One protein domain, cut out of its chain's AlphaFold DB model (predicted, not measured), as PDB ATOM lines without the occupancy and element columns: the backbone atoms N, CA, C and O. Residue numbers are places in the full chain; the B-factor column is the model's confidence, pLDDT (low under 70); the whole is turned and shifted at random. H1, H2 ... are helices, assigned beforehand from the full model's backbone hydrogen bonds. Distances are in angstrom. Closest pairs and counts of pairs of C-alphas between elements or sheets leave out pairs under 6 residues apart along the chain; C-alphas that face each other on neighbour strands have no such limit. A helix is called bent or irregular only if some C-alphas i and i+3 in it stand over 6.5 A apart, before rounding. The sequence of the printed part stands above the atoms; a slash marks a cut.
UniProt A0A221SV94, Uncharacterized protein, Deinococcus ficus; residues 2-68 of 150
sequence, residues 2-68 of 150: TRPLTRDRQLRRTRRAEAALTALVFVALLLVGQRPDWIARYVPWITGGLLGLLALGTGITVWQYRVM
ATOM      1  N   THR A   2     -13.700  30.023 -49.695       50.59
ATOM      2  CA  THR A   2     -13.887  30.102 -48.222       50.59
ATOM      3  C   THR A   2     -15.177  30.856 -47.852       50.59
ATOM      4  O   THR A   2     -15.177  31.763 -47.028       50.59
ATOM      5  N   ARG A   3     -16.309  30.522 -48.493       53.03
ATOM      6  CA  ARG A   3     -17.614  31.193 -48.276       53.03
ATOM      7  C   ARG A   3     -18.771  30.398 -47.615       53.03
ATOM      8  O   ARG A   3     -19.835  30.998 -47.485       53.03
ATOM      9  N   PRO A   4     -18.655  29.134 -47.150       58.09
ATOM     10  CA  PRO A   4     -19.801  28.467 -46.512       58.09
ATOM     11  C   PRO A   4     -20.042  28.917 -45.054       58.09
ATOM     12  O   PRO A   4     -21.181  29.165 -44.666       58.09
ATOM     13  N   LEU A   5     -18.983  29.128 -44.257       58.41
ATOM     14  CA  LEU A   5     -19.095  29.400 -42.810       58.41
ATOM     15  C   LEU A   5     -19.768  30.742 -42.462       58.41
ATOM     16  O   LEU A   5     -20.410  30.876 -41.417       58.41
ATOM     17  N   THR A   6     -19.638  31.750 -43.325       60.78
ATOM     18  CA  THR A   6     -20.227  33.084 -43.120       60.78
ATOM     19  C   THR A   6     -21.738  33.090 -43.364       60.78
ATOM     20  O   THR A   6     -22.463  33.770 -42.634       60.78
ATOM     21  N   ARG A   7     -22.226  32.289 -44.327       60.88
ATOM     22  CA  ARG A   7     -23.657  32.170 -44.669       60.88
ATOM     23  C   ARG A   7     -24.448  31.509 -43.534       60.88
ATOM     24  O   ARG A   7     -25.507  32.010 -43.159       60.88
ATOM     25  N   ASP A   8     -23.896  30.464 -42.917       67.19
ATOM     26  CA  ASP A   8     -24.543  29.766 -41.793       67.19
ATOM     27  C   ASP A   8     -24.639  30.625 -40.530       67.19
ATOM     28  O   ASP A   8     -25.669  30.640 -39.851       67.19
ATOM     29  N   ARG A   9     -23.595  31.408 -40.221       70.50
ATOM     30  CA  ARG A   9     -23.629  32.343 -39.083       70.50
ATOM     31  C   ARG A   9     -24.667  33.449 -39.276       70.50
ATOM     32  O   ARG A   9     -25.338  33.809 -38.308       70.50
ATOM     33  N   GLN A  10     -24.819  33.963 -40.498       69.31
ATOM     34  CA  GLN A  10     -25.854  34.950 -40.820       69.31
ATOM     35  C   GLN A  10     -27.257  34.349 -40.678       69.31
ATOM     36  O   GLN A  10     -28.064  34.901 -39.937       69.31
ATOM     37  N   LEU A  11     -27.514  33.171 -41.257       69.44
ATOM     38  CA  LEU A  11     -28.797  32.463 -41.127       69.44
ATOM     39  C   LEU A  11     -29.182  32.192 -39.666       69.44
ATOM     40  O   LEU A  11     -30.339  32.372 -39.279       69.44
ATOM     41  N   ARG A  12     -28.217  31.790 -38.832       75.06
ATOM     42  CA  ARG A  12     -28.465  31.520 -37.409       75.06
ATOM     43  C   ARG A  12     -28.769  32.794 -36.616       75.06
ATOM     44  O   ARG A  12     -29.581  32.742 -35.693       75.06
ATOM     45  N   ARG A  13     -28.151  33.930 -36.966       71.56
ATOM     46  CA  ARG A  13     -28.477  35.244 -36.379       71.56
ATOM     47  C   ARG A  13     -29.866  35.712 -36.797       71.56
ATOM     48  O   ARG A  13     -30.615  36.142 -35.926       71.56
ATOM     49  N   THR A  14     -30.231  35.557 -38.069       70.00
ATOM     50  CA  THR A  14     -31.562  35.931 -38.564       70.00
ATOM     51  C   THR A  14     -32.658  35.148 -37.845       70.00
ATOM     52  O   THR A  14     -33.564  35.760 -37.298       70.00
ATOM     53  N   ARG A  15     -32.512  33.822 -37.708       71.50
ATOM     54  CA  ARG A  15     -33.486  32.988 -36.973       71.50
ATOM     55  C   ARG A  15     -33.640  33.378 -35.502       71.50
ATOM     56  O   ARG A  15     -34.732  33.307 -34.953       71.50
ATOM     57  N   ARG A  16     -32.547  33.778 -34.841       71.50
ATOM     58  CA  ARG A  16     -32.596  34.264 -33.450       71.50
ATOM     59  C   ARG A  16     -33.284  35.620 -33.348       71.50
ATOM     60  O   ARG A  16     -34.031  35.828 -32.402       71.50
ATOM     61  N   ALA A  17     -33.041  36.514 -34.306       69.19
ATOM     62  CA  ALA A  17     -33.711  37.808 -34.368       69.19
ATOM     63  C   ALA A  17     -35.217  37.643 -34.618       69.19
ATOM     64  O   ALA A  17     -36.006  38.273 -33.927       69.19
ATOM     65  N   GLU A  18     -35.616  36.743 -35.523       65.75
ATOM     66  CA  GLU A  18     -37.024  36.384 -35.734       65.75
ATOM     67  C   GLU A  18     -37.659  35.845 -34.455       65.75
ATOM     68  O   GLU A  18     -38.664  36.384 -34.010       65.75
ATOM     69  N   ALA A  19     -37.043  34.843 -33.819       71.94
ATOM     70  CA  ALA A  19     -37.572  34.251 -32.592       71.94
ATOM     71  C   ALA A  19     -37.700  35.280 -31.456       71.94
ATOM     72  O   ALA A  19     -38.703  35.286 -30.744       71.94
ATOM     73  N   ALA A  20     -36.717  36.174 -31.305       74.94
ATOM     74  CA  ALA A  20     -36.764  37.249 -30.320       74.94
ATOM     75  C   ALA A  20     -37.893  38.245 -30.618       74.94
ATOM     76  O   ALA A  20     -38.604  38.651 -29.704       74.94
ATOM     77  N   LEU A  21     -38.093  38.603 -31.887       70.44
ATOM     78  CA  LEU A  21     -39.143  39.530 -32.302       70.44
ATOM     79  C   LEU A  21     -40.532  38.899 -32.136       70.44
ATOM     80  O   LEU A  21     -41.432  39.547 -31.611       70.44
ATOM     81  N   THR A  22     -40.693  37.614 -32.469       69.50
ATOM     82  CA  THR A  22     -41.925  36.855 -32.203       69.50
ATOM     83  C   THR A  22     -42.221  36.773 -30.708       69.50
ATOM     84  O   THR A  22     -43.352  37.035 -30.303       69.50
ATOM     85  N   ALA A  23     -41.222  36.462 -29.876       74.12
ATOM     86  CA  ALA A  23     -41.389  36.423 -28.426       74.12
ATOM     87  C   ALA A  23     -41.767  37.800 -27.859       74.12
ATOM     88  O   ALA A  23     -42.650  37.892 -27.011       74.12
ATOM     89  N   LEU A  24     -41.151  38.874 -28.361       75.19
ATOM     90  CA  LEU A  24     -41.440  40.241 -27.931       75.19
ATOM     91  C   LEU A  24     -42.869  40.659 -28.299       75.19
ATOM     92  O   LEU A  24     -43.579  41.195 -27.452       75.19
ATOM     93  N   VAL A  25     -43.321  40.349 -29.519       71.31
ATOM     94  CA  VAL A  25     -44.714  40.574 -29.941       71.31
ATOM     95  C   VAL A  25     -45.682  39.752 -29.091       71.31
ATOM     96  O   VAL A  25     -46.696  40.278 -28.643       71.31
ATOM     97  N   PHE A  26     -45.365  38.487 -28.813       73.62
ATOM     98  CA  PHE A  26     -46.199  37.625 -27.978       73.62
ATOM     99  C   PHE A  26     -46.342  38.165 -26.547       73.62
ATOM    100  O   PHE A  26     -47.454  38.265 -26.034       73.62
ATOM    101  N   VAL A  27     -45.238  38.591 -25.924       77.81
ATOM    102  CA  VAL A  27     -45.253  39.219 -24.593       77.81
ATOM    103  C   VAL A  27     -46.035  40.533 -24.612       77.81
ATOM    104  O   VAL A  27     -46.847  40.764 -23.720       77.81
ATOM    105  N   ALA A  28     -45.853  41.374 -25.635       68.81
ATOM    106  CA  ALA A  28     -46.605  42.620 -25.772       68.81
ATOM    107  C   ALA A  28     -48.119  42.364 -25.872       68.81
ATOM    108  O   ALA A  28     -48.899  43.036 -25.199       68.81
ATOM    109  N   LEU A  29     -48.534  41.356 -26.644       67.44
ATOM    110  CA  LEU A  29     -49.939  40.959 -26.755       67.44
ATOM    111  C   LEU A  29     -50.499  40.428 -25.429       67.44
ATOM    112  O   LEU A  29     -51.611  40.800 -25.059       67.44
ATOM    113  N   LEU A  30     -49.735  39.621 -24.684       73.94
ATOM    114  CA  LEU A  30     -50.144  39.144 -23.358       73.94
ATOM    115  C   LEU A  30     -50.327  40.298 -22.363       73.94
ATOM    116  O   LEU A  30     -51.318  40.328 -21.636       73.94
ATOM    117  N   LEU A  31     -49.404  41.263 -22.350       73.06
ATOM    118  CA  LEU A  31     -49.483  42.431 -21.468       73.06
ATOM    119  C   LEU A  31     -50.690  43.319 -21.795       73.06
ATOM    120  O   LEU A  31     -51.357  43.800 -20.879       73.06
ATOM    121  N   VAL A  32     -51.000  43.501 -23.082       64.25
ATOM    122  CA  VAL A  32     -52.204  44.224 -23.525       64.25
ATOM    123  C   VAL A  32     -53.473  43.454 -23.148       64.25
ATOM    124  O   VAL A  32     -54.422  44.050 -22.644       64.25
ATOM    125  N   GLY A  33     -53.480  42.128 -23.317       64.38
ATOM    126  CA  GLY A  33     -54.622  41.274 -22.977       64.38
ATOM    127  C   GLY A  33     -54.971  41.260 -21.484       64.38
ATOM    128  O   GLY A  33     -56.136  41.104 -21.134       64.38
ATOM    129  N   GLN A  34     -53.996  41.477 -20.596       74.38
ATOM    130  CA  GLN A  34     -54.242  41.551 -19.150       74.38
ATOM    131  C   GLN A  34     -54.858  42.877 -18.682       74.38
ATOM    132  O   GLN A  34     -55.287  42.965 -17.532       74.38
ATOM    133  N   ARG A  35     -54.891  43.917 -19.526       70.19
ATOM    134  CA  ARG A  35     -55.420  45.242 -19.161       70.19
ATOM    135  C   ARG A  35     -56.356  45.785 -20.245       70.19
ATOM    136  O   ARG A  35     -55.982  46.711 -20.965       70.19
ATOM    137  N   PRO A  36     -57.584  45.247 -20.354       64.81
ATOM    138  CA  PRO A  36     -58.543  45.655 -21.384       64.81
ATOM    139  C   PRO A  36     -58.883  47.154 -21.325       64.81
ATOM    140  O   PRO A  36     -59.052  47.790 -22.362       64.81
ATOM    141  N   ASP A  37     -58.861  47.758 -20.137       72.88
ATOM    142  CA  ASP A  37     -59.127  49.190 -19.927       72.88
ATOM    143  C   ASP A  37     -58.090  50.097 -20.620       72.88
ATOM    144  O   ASP A  37     -58.366  51.248 -20.968       72.88
ATOM    145  N   TRP A  38     -56.874  49.584 -20.840       68.25
ATOM    146  CA  TRP A  38     -55.809  50.303 -21.542       68.25
ATOM    147  C   TRP A  38     -56.032  50.319 -23.048       68.25
ATOM    148  O   TRP A  38     -55.596  51.261 -23.709       68.25
ATOM    149  N   ILE A  39     -56.741  49.324 -23.585       62.88
ATOM    150  CA  ILE A  39     -57.038  49.246 -25.014       62.88
ATOM    151  C   ILE A  39     -57.801  50.499 -25.425       62.88
ATOM    152  O   ILE A  39     -57.344  51.194 -26.323       62.88
ATOM    153  N   ALA A  40     -58.864  50.863 -24.701       64.12
ATOM    154  CA  ALA A  40     -59.677  52.047 -24.989       64.12
ATOM    155  C   ALA A  40     -58.903  53.374 -24.853       64.12
ATOM    156  O   ALA A  40     -59.134  54.309 -25.617       64.12
ATOM    157  N   ARG A  41     -57.958  53.466 -23.907       73.44
ATOM    158  CA  ARG A  41     -57.181  54.694 -23.652       73.44
ATOM    159  C   ARG A  41     -56.014  54.885 -24.626       73.44
ATOM    160  O   ARG A  41     -55.646  56.019 -24.921       73.44
ATOM    161  N   TYR A  42     -55.442  53.796 -25.131       71.12
ATOM    162  CA  TYR A  42     -54.251  53.815 -25.982       71.12
ATOM    163  C   TYR A  42     -54.509  53.281 -27.395       71.12
ATOM    164  O   TYR A  42     -53.540  53.018 -28.106       71.12
ATOM    165  N   VAL A  43     -55.772  53.177 -27.841       67.56
ATOM    166  CA  VAL A  43     -56.144  52.723 -29.200       67.56
ATOM    167  C   VAL A  43     -55.242  53.317 -30.290       67.56
ATOM    168  O   VAL A  43     -54.740  52.532 -31.093       67.56
ATOM    169  N   PRO A  44     -54.949  54.636 -30.335       67.69
ATOM    170  CA  PRO A  44     -54.121  55.197 -31.404       67.69
ATOM    171  C   PRO A  44     -52.681  54.671 -31.374       67.69
ATOM    172  O   PRO A  44     -52.102  54.375 -32.416       67.69
ATOM    173  N   TRP A  45     -52.114  54.499 -30.177       72.31
ATOM    174  CA  TRP A  45     -50.749  54.012 -29.971       72.31
ATOM    175  C   TRP A  45     -50.630  52.509 -30.199       72.31
ATOM    176  O   TRP A  45     -49.656  52.057 -30.791       72.31
ATOM    177  N   ILE A  46     -51.632  51.737 -29.779       67.00
ATOM    178  CA  ILE A  46     -51.702  50.292 -30.019       67.00
ATOM    179  C   ILE A  46     -51.882  50.031 -31.515       67.00
ATOM    180  O   ILE A  46     -51.152  49.227 -32.085       67.00
ATOM    181  N   THR A  47     -52.786  50.760 -32.171       65.38
ATOM    182  CA  THR A  47     -53.006  50.658 -33.621       65.38
ATOM    183  C   THR A  47     -51.762  51.094 -34.396       65.38
ATOM    184  O   THR A  47     -51.322  50.383 -35.296       65.38
ATOM    185  N   GLY A  48     -51.133  52.212 -34.015       71.06
ATOM    186  CA  GLY A  48     -49.885  52.685 -34.619       71.06
ATOM    187  C   GLY A  48     -48.707  51.734 -34.393       71.06
ATOM    188  O   GLY A  48     -47.934  51.479 -35.314       71.06
ATOM    189  N   GLY A  49     -48.596  51.148 -33.199       73.31
ATOM    190  CA  GLY A  49     -47.586  50.146 -32.863       73.31
ATOM    191  C   GLY A  49     -47.786  48.832 -33.617       73.31
ATOM    192  O   GLY A  49     -46.821  48.276 -34.135       73.31
ATOM    193  N   LEU A  50     -49.033  48.369 -33.753       69.25
ATOM    194  CA  LEU A  50     -49.384  47.203 -34.566       69.25
ATOM    195  C   LEU A  50     -49.082  47.444 -36.043       69.25
ATOM    196  O   LEU A  50     -48.440  46.604 -36.665       69.25
ATOM    197  N   LEU A  51     -49.473  48.596 -36.594       72.62
ATOM    198  CA  LEU A  51     -49.137  48.977 -37.968       72.62
ATOM    199  C   LEU A  51     -47.623  49.078 -38.171       72.62
ATOM    200  O   LEU A  51     -47.108  48.590 -39.173       72.62
ATOM    201  N   GLY A  52     -46.899  49.648 -37.205       72.69
ATOM    202  CA  GLY A  52     -45.440  49.723 -37.217       72.69
ATOM    203  C   GLY A  52     -44.782  48.342 -37.196       72.69
ATOM    204  O   GLY A  52     -43.891  48.077 -38.002       72.69
ATOM    205  N   LEU A  53     -45.254  47.434 -36.338       74.06
ATOM    206  CA  LEU A  53     -44.807  46.038 -36.288       74.06
ATOM    207  C   LEU A  53     -45.129  45.286 -37.578       74.06
ATOM    208  O   LEU A  53     -44.309  44.500 -38.047       74.06
ATOM    209  N   LEU A  54     -46.291  45.544 -38.173       75.25
ATOM    210  CA  LEU A  54     -46.714  44.932 -39.428       75.25
ATOM    211  C   LEU A  54     -45.851  45.440 -40.590       75.25
ATOM    212  O   LEU A  54     -45.374  44.638 -41.390       75.25
ATOM    213  N   ALA A  55     -45.547  46.739 -40.635       74.00
ATOM    214  CA  ALA A  55     -44.628  47.327 -41.607       74.00
ATOM    215  C   ALA A  55     -43.196  46.790 -41.448       74.00
ATOM    216  O   ALA A  55     -42.577  46.390 -42.435       74.00
ATOM    217  N   LEU A  56     -42.689  46.704 -40.213       75.69
ATOM    218  CA  LEU A  56     -41.385  46.105 -39.901       75.69
ATOM    219  C   LEU A  56     -41.334  44.627 -40.289       75.69
ATOM    220  O   LEU A  56     -40.403  44.207 -40.973       75.69
ATOM    221  N   GLY A  57     -42.345  43.848 -39.906       75.69
ATOM    222  CA  GLY A  57     -42.461  42.434 -40.250       75.69
ATOM    223  C   GLY A  57     -42.506  42.225 -41.763       75.69
ATOM    224  O   GLY A  57     -41.781  41.383 -42.293       75.69
ATOM    225  N   THR A  58     -43.269  43.051 -42.480       75.88
ATOM    226  CA  THR A  58     -43.325  43.024 -43.948       75.88
ATOM    227  C   THR A  58     -41.971  43.392 -44.553       75.88
ATOM    228  O   THR A  58     -41.486  42.687 -45.436       75.88
ATOM    229  N   GLY A  59     -41.301  44.427 -44.040       77.94
ATOM    230  CA  GLY A  59     -39.965  44.833 -44.484       77.94
ATOM    231  C   GLY A  59     -38.911  43.739 -44.283       77.94
ATOM    232  O   GLY A  59     -38.142  43.448 -45.202       77.94
ATOM    233  N   ILE A  60     -38.919  43.074 -43.125       78.38
ATOM    234  CA  ILE A  60     -38.052  41.921 -42.840       78.38
ATOM    235  C   ILE A  60     -38.365  40.777 -43.807       78.38
ATOM    236  O   ILE A  60     -37.445  40.208 -44.390       78.38
ATOM    237  N   THR A  61     -39.646  40.480 -44.033       75.19
ATOM    238  CA  THR A  61     -40.077  39.410 -44.945       75.19
ATOM    239  C   THR A  61     -39.637  39.697 -46.382       75.19
ATOM    240  O   THR A  61     -39.108  38.813 -47.050       75.19
ATOM    241  N   VAL A  62     -39.762  40.942 -46.855       78.31
ATOM    242  CA  VAL A  62     -39.285  41.372 -48.182       78.31
ATOM    243  C   VAL A  62     -37.763  41.277 -48.282       78.31
ATOM    244  O   VAL A  62     -37.232  40.804 -49.291       78.31
ATOM    245  N   TRP A  63     -37.036  41.693 -47.245       78.12
ATOM    246  CA  TRP A  63     -35.581  41.559 -47.213       78.12
ATOM    247  C   TRP A  63     -35.151  40.087 -47.266       78.12
ATOM    248  O   TRP A  63     -34.283  39.724 -48.062       78.12
ATOM    249  N   GLN A  64     -35.811  39.220 -46.497       76.94
ATOM    250  CA  GLN A  64     -35.584  37.776 -46.533       76.94
ATOM    251  C   GLN A  64     -35.931  37.162 -47.885       76.94
ATOM    252  O   GLN A  64     -35.167  36.346 -48.402       76.94
ATOM    253  N   TYR A  65     -37.032  37.599 -48.497       78.44
ATOM    254  CA  TYR A  65     -37.436  37.173 -49.830       78.44
ATOM    255  C   TYR A  65     -36.326  37.441 -50.854       78.44
ATOM    256  O   TYR A  65     -35.988  36.562 -51.647       78.44
ATOM    257  N   ARG A  66     -35.668  38.608 -50.789       79.94
ATOM    258  CA  ARG A  66     -34.552  38.954 -51.689       79.94
ATOM    259  C   ARG A  66     -33.339  38.034 -51.541       79.94
ATOM    260  O   ARG A  66     -32.671  37.784 -52.539       79.94
ATOM    261  N   VAL A  67     -33.065  37.496 -50.355       81.00
ATOM    262  CA  VAL A  67     -31.898  36.623 -50.108       81.00
ATOM    263  C   VAL A  67     -32.209  35.121 -50.174       81.00
ATOM    264  O   VAL A  67     -31.297  34.300 -50.065       81.00
ATOM    265  N   MET A  68     -33.480  34.744 -50.338       81.06
ATOM    266  CA  MET A  68     -33.906  33.353 -50.493       81.06
ATOM    267  C   MET A  68     -33.586  32.795 -51.885       81.06
ATOM    268  O   MET A  68     -33.691  33.499 -52.886       81.06
TER     269      MET A  68
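What this domain is: This is residues 2 to 68 of the 150 residues of an uncharacterized protein of Deinococcus ficus (UniProt A0A221SV94). Two long helices, H1 and H2, run nearly side by side in opposite ways as the two legs of a long, narrow U, open between them with few contacts. H2 is sharply kinked near residue 43, and its first residues, from 36, make the short crosspiece that joins the legs, while residues 2 to 13 stick out past the far end of H2. The printed part has 67 residues with two named helices, H1 then H2, and no named strand; the class is all helix. The whole is only just loose, close to extended, with a radius of gyration of the C-alphas of 16.2 A, and its C-alphas span 56 by 20 by 11 A, a rod.

Where its parts are: H1 holds residues 4 to 33 and is 43.9 A long from its first C-alpha, at (-19.801, 28.467, -46.512), to its last. H2 holds residues 36 to 67, from C-alpha 36 at (-58.543, 45.655, -21.384) to C-alpha 67 at (-31.898, 36.623, -50.108), 40.2 A. H2 is irregular: C-alphas 41 and 44 are 8.3 A apart, and it has a kink of 87 degrees near residue 43.

How they stand to each other: H1 and H2 are close but not clearly touching, with 2 pairs of C-alphas within 8 A. Their closest C-alphas are those of Val 32 and Ile 39, 7.1 A apart. The helices run opposite ways at a shallow tilt of 15 degrees, though the line of H2 is a rough one. Their centres are 15.2 A apart. In H1 every O i to N i+4 pair is within hydrogen-bond range; in H2 24 of 28 are.

The domain as a whole: The two C-alphas farthest apart are those of Thr 2 and Asp 37, 56.7 A. The printed part has no cut, and the link from H1 to H2 is tight. The mean pLDDT of the printed part is 70.8; 25 residues are under 70, among them residues 2 to 8.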